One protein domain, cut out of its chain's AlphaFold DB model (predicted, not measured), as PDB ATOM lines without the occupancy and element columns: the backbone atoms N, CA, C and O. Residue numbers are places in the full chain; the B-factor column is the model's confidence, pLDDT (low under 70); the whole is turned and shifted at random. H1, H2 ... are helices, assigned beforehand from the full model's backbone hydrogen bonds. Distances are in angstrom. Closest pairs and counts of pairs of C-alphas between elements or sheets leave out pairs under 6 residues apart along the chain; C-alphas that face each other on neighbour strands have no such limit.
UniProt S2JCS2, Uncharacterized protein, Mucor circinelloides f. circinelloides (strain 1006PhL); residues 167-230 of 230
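Overview. This is residues 167 to 230 of the 230 residues of an uncharacterized protein of Mucor circinelloides f. circinelloides (strain 1006PhL) (UniProt S2JCS2). Three helices stand nearly side by side in a small, loosely joined bundle, their centres making a triangle; H1 and H3 run the same way and H2 runs opposite to both. Before H1, residues 167 to 180 form a long stretch with no named element, most of which loops past the end of the bundle where H1 begins and H2 ends. The printed part has 64 residues, with three named helices in the order H1, H2, H3 and no named strand, and its class is all helix. The whole is compact, with a radius of gyration of the C-alphas of 10.8 A, yet only just elongated in outline, with spans of 35 by 23 by 16 A.

Arrangement. The longest helix is H3, residues 214 to 228. It touches H2, residues 198 to 210, with its residues 214 to 220 alone, and H2 touches it with residues 205 to 209 alone. Their closest C-alphas, those of Gly 208 and Val 217, are 5.9 A apart. H2 and H3 form a helical hairpin: they run opposite ways at a shallow tilt of 20 degrees. H1, residues 181 to 189, only just touches H2, with 3 pairs of C-alphas within 8 A; on H2 residues 204 to 208 alone take part. The closest C-alphas of these two helices are those of Tyr 184 and Gly 208, 7.6 A apart. H1 and H2 are also a helical hairpin, running opposite ways at a shallow tilt of 29 degrees. H1 and H3 are close but not clearly touching, and their closest C-alphas, those of Ile 188 and Leu 220, are 6.1 A apart. They run the same way at a shallow tilt of 9 degrees. In H2 and H3 every O i to N i+4 pair is within hydrogen-bond range; in H1 4 of 5 are.

Along the chain. H3 runs from C-alpha 214 at (16.426, -17.584, 110.078) to C-alpha 228 at (20.919, 2.715, 115.104), a length of 21.4 A. H2, from Arg 198 to Arg 210, is 18.1 A long. H1 begins at C-alpha 181, at (23.583, -18.864, 101.760), and spans 12.9 A to Asp 189.

Size, cuts and confidence. The two C-alphas farthest apart are those of Cys 176 and Arg 230, at 35.1 A. The C-alphas of residues 167 to 180 lie 9 to 16 A from the mean of all C-alphas. The link from H1 to H2 is short, with 8 residues, and that from H2 to H3 is tight, with 3. The printed part has no cut and ends at Arg 230, the chain's last residue. The mean pLDDT of the printed part is 96.3, and no printed residue is under 70.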
ATOM      1  N   PRO A 167      21.708  -1.677  96.160       98.12
ATOM      2  CA  PRO A 167      21.724  -3.101  96.514       98.12
ATOM      3  C   PRO A 167      20.348  -3.762  96.655       98.12
ATOM      4  O   PRO A 167      20.227  -4.963  96.433       98.12
ATOM      5  N   GLY A 168      19.284  -3.004  96.932       97.62
ATOM      6  CA  GLY A 168      17.915  -3.534  96.928       97.62
ATOM      7  C   GLY A 168      17.425  -4.012  95.559       97.62
ATOM      8  O   GLY A 168      16.406  -4.689  95.482       97.62
ATOM      9  N   THR A 169      18.155  -3.703  94.484       97.81
ATOM     10  CA  THR A 169      17.842  -4.146  93.117       97.81
ATOM     11  C   THR A 169      18.581  -5.414  92.687       97.81
ATOM     12  O   THR A 169      18.387  -5.874  91.562       97.81
ATOM     13  N   LEU A 170      19.421  -5.995  93.553       98.38
ATOM     14  CA  LEU A 170      20.158  -7.223  93.248       98.38
ATOM     15  C   LEU A 170      19.206  -8.351  92.835       98.38
ATOM     16  O   LEU A 170      18.242  -8.656  93.539       98.38
ATOM     17  N   MET A 171      19.505  -9.008  91.713       97.12
ATOM     18  CA  MET A 171      18.680 -10.077  91.156       97.12
ATOM     19  C   MET A 171      18.496 -11.232  92.136       97.12
ATOM     20  O   MET A 171      17.379 -11.708  92.287       97.12
ATOM     21  N   CYS A 172      19.534 -11.632  92.876       96.94
ATOM     22  CA  CYS A 172      19.420 -12.712  93.864       96.94
ATOM     23  C   CYS A 172      18.408 -12.411  94.988       96.94
ATOM     24  O   CYS A 172      17.876 -13.334  95.604       96.94
ATOM     25  N   LEU A 173      18.100 -11.134  95.244       97.62
ATOM     26  CA  LEU A 173      17.116 -10.734  96.247       97.62
ATOM     27  C   LEU A 173      15.682 -10.691  95.689       97.62
ATOM     28  O   LEU A 173      14.718 -10.779  96.456       97.62
ATOM     29  N   GLN A 174      15.519 -10.641  94.362       94.81
ATOM     30  CA  GLN A 174      14.212 -10.599  93.696       94.81
ATOM     31  C   GLN A 174      13.381 -11.856  93.976       94.81
ATOM     32  O   GLN A 174      13.893 -12.912  94.365       94.81
ATOM     33  N   GLN A 175      12.063 -11.743  93.809       91.06
ATOM     34  CA  GLN A 175      11.144 -12.863  93.992       91.06
ATOM     35  C   GLN A 175      11.478 -14.007  93.023       91.06
ATOM     36  O   GLN A 175      11.842 -13.773  91.875       91.06
ATOM     37  N   CYS A 176      11.376 -15.248  93.505       89.50
ATOM     38  CA  CYS A 176      11.674 -16.469  92.742       89.50
ATOM     39  C   CYS A 176      13.119 -16.596  92.221       89.50
ATOM     40  O   CYS A 176      13.399 -17.517  91.461       89.50
ATOM     41  N   GLN A 177      14.042 -15.727  92.644       94.88
ATOM     42  CA  GLN A 177      15.455 -15.854  92.296       94.88
ATOM     43  C   GLN A 177      16.226 -16.629  93.376       94.88
ATOM     44  O   GLN A 177      15.970 -16.445  94.584       94.88
ATOM     45  N   PRO A 178      17.167 -17.503  92.966       94.00
ATOM     46  CA  PRO A 178      18.038 -18.192  93.900       94.00
ATOM     47  C   PRO A 178      18.974 -17.188  94.581       94.00
ATOM     48  O   PRO A 178      19.466 -16.237  93.974       94.00
ATOM     49  N   CYS A 179      19.235 -17.416  95.863       97.06
ATOM     50  CA  CYS A 179      20.234 -16.684  96.626       97.06
ATOM     51  C   CYS A 179      20.963 -17.702  97.489       97.06
ATOM     52  O   CYS A 179      20.346 -18.286  98.383       97.06
ATOM     53  N   SER A 180      22.240 -17.957  97.196       96.69
ATOM     54  CA  SER A 180      23.008 -18.883  98.021       96.69
ATOM     55  C   SER A 180      23.163 -18.322  99.429       96.69
ATOM     56  O   SER A 180      23.114 -17.106  99.654       96.69
ATOM     57  N   TRP A 181      23.358 -19.226 100.377       97.06
ATOM     58  CA  TRP A 181      23.583 -18.864 101.760       97.06
ATOM     59  C   TRP A 181      24.812 -17.955 101.920       97.06
ATOM     60  O   TRP A 181      24.751 -16.946 102.621       97.06
ATOM     61  N   GLU A 182      25.902 -18.253 101.208       97.38
ATOM     62  CA  GLU A 182      27.157 -17.497 101.245       97.38
ATOM     63  C   GLU A 182      26.955 -16.075 100.723       97.38
ATOM     64  O   GLU A 182      27.407 -15.113 101.346       97.38
ATOM     65  N   LEU A 183      26.244 -15.927  99.599       96.62
ATOM     66  CA  LEU A 183      25.942 -14.621  99.025       96.62
ATOM     67  C   LEU A 183      25.060 -13.807  99.971       96.62
ATOM     68  O   LEU A 183      25.356 -12.642 100.227       96.62
ATOM     69  N   TYR A 184      24.012 -14.419 100.524       98.19
ATOM     70  CA  TYR A 184      23.136 -13.767 101.492       98.19
ATOM     71  C   TYR A 184      23.908 -13.302 102.734       98.19
ATOM     72  O   TYR A 184      23.790 -12.147 103.145       98.19
ATOM     73  N   ASN A 185      24.743 -14.176 103.301       97.56
ATOM     74  CA  ASN A 185      25.562 -13.859 104.466       97.56
ATOM     75  C   ASN A 185      26.545 -12.715 104.175       97.56
ATOM     76  O   ASN A 185      26.657 -11.794 104.982       97.56
ATOM     77  N   ARG A 186      27.183 -12.725 102.999       97.44
ATOM     78  CA  ARG A 186      28.068 -11.644 102.546       97.44
ATOM     79  C   ARG A 186      27.325 -10.316 102.395       97.44
ATOM     80  O   ARG A 186      27.866  -9.269 102.726       97.44
ATOM     81  N   LEU A 187      26.084 -10.323 101.904       98.31
ATOM     82  CA  LEU A 187      25.296  -9.095 101.750       98.31
ATOM     83  C   LEU A 187      24.945  -8.441 103.095       98.31
ATOM     84  O   LEU A 187      24.879  -7.214 103.166       98.31
ATOM     85  N   ILE A 188      24.786  -9.229 104.166       98.25
ATOM     86  CA  ILE A 188      24.598  -8.697 105.526       98.25
ATOM     87  C   ILE A 188      25.818  -7.879 105.972       98.25
ATOM     88  O   ILE A 188      25.647  -6.863 106.645       98.25
ATOM     89  N   ASP A 189      27.032  -8.256 105.565       97.44
ATOM     90  CA  ASP A 189      28.261  -7.549 105.956       97.44
ATOM     91  C   ASP A 189      28.308  -6.106 105.421       97.44
ATOM     92  O   ASP A 189      28.960  -5.246 106.013       97.44
ATOM     93  N   TYR A 190      27.562  -5.808 104.351       97.56
ATOM     94  CA  TYR A 190      27.465  -4.463 103.779       97.56
ATOM     95  C   TYR A 190      26.350  -3.604 104.387       97.56
ATOM     96  O   TYR A 190      26.312  -2.397 104.146       97.56
ATOM     97  N   VAL A 191      25.454  -4.175 105.197       97.25
ATOM     98  CA  VAL A 191      24.323  -3.454 105.811       97.25
ATOM     99  C   VAL A 191      24.735  -2.186 106.563       97.25
ATOM    100  O   VAL A 191      24.044  -1.182 106.385       97.25
ATOM    101  N   PRO A 192      25.849  -2.137 107.323       96.44
ATOM    102  CA  PRO A 192      26.256  -0.907 108.003       96.44
ATOM    103  C   PRO A 192      26.436   0.300 107.071       96.44
ATOM    104  O   PRO A 192      26.185   1.433 107.475       96.44
ATOM    105  N   PHE A 193      26.804   0.069 105.808       95.19
ATOM    106  CA  PHE A 193      26.987   1.120 104.801       95.19
ATOM    107  C   PHE A 193      25.679   1.534 104.117       95.19
ATOM    108  O   PHE A 193      25.593   2.615 103.536       95.19
ATOM    109  N   TYR A 194      24.651   0.692 104.215       95.94
ATOM    110  CA  TYR A 194      23.357   0.858 103.559       95.94
ATOM    111  C   TYR A 194      22.190   0.859 104.555       95.94
ATOM    112  O   TYR A 194      21.053   0.604 104.173       95.94
ATOM    113  N   VAL A 195      22.427   1.181 105.831       95.19
ATOM    114  CA  VAL A 195      21.393   1.129 106.884       95.19
ATOM    115  C   VAL A 195      20.169   1.999 106.562       95.19
ATOM    116  O   VAL A 195      19.039   1.658 106.901       95.19
ATOM    117  N   LYS A 196      20.372   3.110 105.839       94.44
ATOM    118  CA  LYS A 196      19.296   4.019 105.407       94.44
ATOM    119  C   LYS A 196      18.582   3.554 104.132       94.44
ATOM    120  O   LYS A 196      17.554   4.125 103.763       94.44
ATOM    121  N   ASP A 197      19.098   2.531 103.459       96.75
ATOM    122  CA  ASP A 197      18.521   1.973 102.242       96.75
ATOM    123  C   ASP A 197      17.405   0.979 102.573       96.75
ATOM    124  O   ASP A 197      17.579  -0.240 102.628       96.75
ATOM    125  N   ARG A 198      16.204   1.520 102.785       97.00
ATOM    126  CA  ARG A 198      15.025   0.722 103.138       97.00
ATOM    127  C   ARG A 198      14.685  -0.347 102.096       97.00
ATOM    128  O   ARG A 198      14.113  -1.368 102.471       97.00
ATOM    129  N   GLN A 199      15.004  -0.127 100.817       97.56
ATOM    130  CA  GLN A 199      14.739  -1.120  99.773       97.56
ATOM    131  C   GLN A 199      15.661  -2.324  99.942       97.56
ATOM    132  O   GLN A 199      15.180  -3.456  99.946       97.56
ATOM    133  N   PHE A 200      16.953  -2.084 100.169       98.25
ATOM    134  CA  PHE A 200      17.911  -3.152 100.426       98.25
ATOM    135  C   PHE A 200      17.586  -3.939 101.693       98.25
ATOM    136  O   PHE A 200      17.508  -5.167 101.648       98.25
ATOM    137  N   ILE A 201      17.320  -3.248 102.805       98.38
ATOM    138  CA  ILE A 201      17.011  -3.912 104.077       98.38
ATOM    139  C   ILE A 201      15.748  -4.770 103.961       98.38
ATOM    140  O   ILE A 201      15.745  -5.931 104.372       98.38
ATOM    141  N   LYS A 202      14.686  -4.239 103.344       98.19
ATOM    142  CA  LYS A 202      13.452  -4.996 103.101       98.19
ATOM    143  C   LYS A 202      13.707  -6.227 102.228       98.19
ATOM    144  O   LYS A 202      13.223  -7.306 102.569       98.19
ATOM    145  N   ALA A 203      14.458  -6.070 101.138       98.06
ATOM    146  CA  ALA A 203      14.777  -7.163 100.227       98.06
ATOM    147  C   ALA A 203      15.545  -8.282 100.947       98.06
ATOM    148  O   ALA A 203      15.157  -9.443 100.840       98.06
ATOM    149  N   LEU A 204      16.544  -7.941 101.772       98.25
ATOM    150  CA  LEU A 204      17.278  -8.917 102.582       98.25
ATOM    151  C   LEU A 204      16.358  -9.706 103.513       98.25
ATOM    152  O   LEU A 204      16.367 -10.933 103.467       98.25
ATOM    153  N   TYR A 205      15.518  -9.037 104.306       98.38
ATOM    154  CA  TYR A 205      14.571  -9.740 105.176       98.38
ATOM    155  C   TYR A 205      13.690 -10.707 104.382       98.38
ATOM    156  O   TYR A 205      13.587 -11.881 104.735       98.38
ATOM    157  N   GLN A 206      13.088 -10.238 103.289       98.00
ATOM    158  CA  GLN A 206      12.214 -11.059 102.452       98.00
ATOM    159  C   GLN A 206      12.943 -12.279 101.876       98.00
ATOM    160  O   GLN A 206      12.400 -13.383 101.901       98.00
ATOM    161  N   THR A 207      14.176 -12.107 101.395       98.31
ATOM    162  CA  THR A 207      15.010 -13.208 100.900       98.31
ATOM    163  C   THR A 207      15.358 -14.194 102.013       98.31
ATOM    164  O   THR A 207      15.197 -15.397 101.819       98.31
ATOM    165  N   GLY A 208      15.779 -13.710 103.184       97.88
ATOM    166  CA  GLY A 208      16.147 -14.557 104.316       97.88
ATOM    167  C   GLY A 208      14.988 -15.422 104.809       97.88
ATOM    168  O   GLY A 208      15.172 -16.616 105.028       97.88
ATOM    169  N   TRP A 209      13.783 -14.852 104.915       97.50
ATOM    170  CA  TRP A 209      12.572 -15.605 105.257       97.50
ATOM    171  C   TRP A 209      12.199 -16.624 104.179       97.50
ATOM    172  O   TRP A 209      11.942 -17.781 104.499       97.50
ATOM    173  N   ARG A 210      12.221 -16.220 102.902       96.50
ATOM    174  CA  ARG A 210      11.889 -17.088 101.761       96.50
ATOM    175  C   ARG A 210      12.764 -18.340 101.697       96.50
ATOM    176  O   ARG A 210      12.260 -19.404 101.359       96.50
ATOM    177  N   HIS A 211      14.054 -18.202 101.991       96.69
ATOM    178  CA  HIS A 211      15.035 -19.289 101.903       96.69
ATOM    179  C   HIS A 211      15.291 -20.002 103.242       96.69
ATOM    180  O   HIS A 211      16.140 -20.884 103.316       96.69
ATOM    181  N   GLY A 212      14.575 -19.641 104.313       97.31
ATOM    182  CA  GLY A 212      14.729 -20.278 105.624       97.31
ATOM    183  C   GLY A 212      16.035 -19.937 106.354       97.31
ATOM    184  O   GLY A 212      16.453 -20.657 107.260       97.31
ATOM    185  N   TYR A 213      16.695 -18.828 106.011       98.00
ATOM    186  CA  TYR A 213      17.954 -18.383 106.620       98.00
ATOM    187  C   TYR A 213      17.739 -17.680 107.974       98.00
ATOM    188  O   TYR A 213      18.311 -16.623 108.241       98.00
ATOM    189  N   TYR A 214      16.920 -18.252 108.862       97.62
ATOM    190  CA  TYR A 214      16.426 -17.584 110.078       97.62
ATOM    191  C   TYR A 214      17.538 -17.100 111.020       97.62
ATOM    192  O   TYR A 214      17.478 -15.980 111.526       97.62
ATOM    193  N   VAL A 215      18.605 -17.888 111.193       97.50
ATOM    194  CA  VAL A 215      19.784 -17.489 111.989       97.50
ATOM    195  C   VAL A 215      20.428 -16.211 111.430       97.50
ATOM    196  O   VAL A 215      20.856 -15.332 112.175       97.50
ATOM    197  N   HIS A 216      20.441 -16.062 110.107       97.94
ATOM    198  CA  HIS A 216      21.028 -14.912 109.423       97.94
ATOM    199  C   HIS A 216      20.085 -13.710 109.432       97.94
ATOM    200  O   HIS A 216      20.537 -12.573 109.489       97.94
ATOM    201  N   VAL A 217      18.770 -13.935 109.454       98.06
ATOM    202  CA  VAL A 217      17.776 -12.881 109.699       98.06
ATOM    203  C   VAL A 217      17.914 -12.310 111.119       98.06
ATOM    204  O   VAL A 217      17.867 -11.091 111.310       98.06
ATOM    205  N   ALA A 218      18.157 -13.160 112.121       97.88
ATOM    206  CA  ALA A 218      18.469 -12.700 113.475       97.88
ATOM    207  C   ALA A 218      19.779 -11.889 113.504       97.88
ATOM    208  O   ALA A 218      19.826 -10.809 114.099       97.88
ATOM    209  N   ARG A 219      20.818 -12.350 112.788       97.88
ATOM    210  CA  ARG A 219      22.071 -11.600 112.596       97.88
ATOM    211  C   ARG A 219      21.830 -10.231 111.952       97.88
ATOM    212  O   ARG A 219      22.318  -9.238 112.481       97.88
ATOM    213  N   LEU A 220      21.062 -10.165 110.863       97.81
ATOM    214  CA  LEU A 220      20.691  -8.919 110.183       97.81
ATOM    215  C   LEU A 220      20.037  -7.929 111.154       97.81
ATOM    216  O   LEU A 220      20.440  -6.771 111.222       97.81
ATOM    217  N   THR A 221      19.086  -8.404 111.958       97.50
ATOM    218  CA  THR A 221      18.403  -7.584 112.970       97.50
ATOM    219  C   THR A 221      19.388  -7.019 113.989       97.50
ATOM    220  O   THR A 221      19.355  -5.828 114.291       97.50
ATOM    221  N   ARG A 222      20.321  -7.845 114.476       97.31
ATOM    222  CA  ARG A 222      21.374  -7.392 115.392       97.31
ATOM    223  C   ARG A 222      22.259  -6.317 114.761       97.31
ATOM    224  O   ARG A 222      22.568  -5.340 115.435       97.31
ATOM    225  N   VAL A 223      22.663  -6.490 113.502       97.19
ATOM    226  CA  VAL A 223      23.486  -5.502 112.785       97.19
ATOM    227  C   VAL A 223      22.748  -4.167 112.671       97.19
ATOM    228  O   VAL A 223      23.330  -3.133 112.980       97.19
ATOM    229  N   LEU A 224      21.464  -4.178 112.306       96.50
ATOM    230  CA  LEU A 224      20.657  -2.957 112.203       96.50
ATOM    231  C   LEU A 224      20.544  -2.222 113.541       96.50
ATOM    232  O   LEU A 224      20.824  -1.028 113.595       96.50
ATOM    233  N   LEU A 225      20.237  -2.943 114.625       96.12
ATOM    234  CA  LEU A 225      20.179  -2.361 115.969       96.12
ATOM    235  C   LEU A 225      21.520  -1.734 116.376       96.12
ATOM    236  O   LEU A 225      21.558  -0.641 116.930       96.12
ATOM    237  N   GLN A 226      22.639  -2.390 116.056       95.94
ATOM    238  CA  GLN A 226      23.971  -1.843 116.324       95.94
ATOM    239  C   GLN A 226      24.270  -0.570 115.524       95.94
ATOM    240  O   GLN A 226      25.037   0.264 115.997       95.94
ATOM    241  N   CYS A 227      23.710  -0.425 114.323       93.38
ATOM    242  CA  CYS A 227      23.866   0.782 113.517       93.38
ATOM    243  C   CYS A 227      22.995   1.941 114.011       93.38
ATOM    244  O   CYS A 227      23.431   3.078 113.912       93.38
ATOM    245  N   GLU A 228      21.800   1.676 114.545       89.12
ATOM    246  CA  GLU A 228      20.919   2.715 115.104       89.12
ATOM    247  C   GLU A 228      21.421   3.276 116.442       89.12
ATOM    248  O   GLU A 228      21.097   4.404 116.801       89.12
ATOM    249  N   MET A 229      22.229   2.504 117.174       86.06
ATOM    250  CA  MET A 229      22.838   2.927 118.439       86.06
ATOM    251  C   MET A 229      24.113   3.779 118.279       86.06
ATOM    252  O   MET A 229      24.711   4.143 119.292       86.06
ATOM    253  N   ARG A 230      24.565   4.048 117.049       76.25
ATOM    254  CA  ARG A 230      25.759   4.855 116.740       76.25
ATOM    255  C   ARG A 230      25.369   6.228 116.218       76.25
ATOM    256  O   ARG A 230      26.068   7.189 116.600       76.25
TER     257      ARG A 230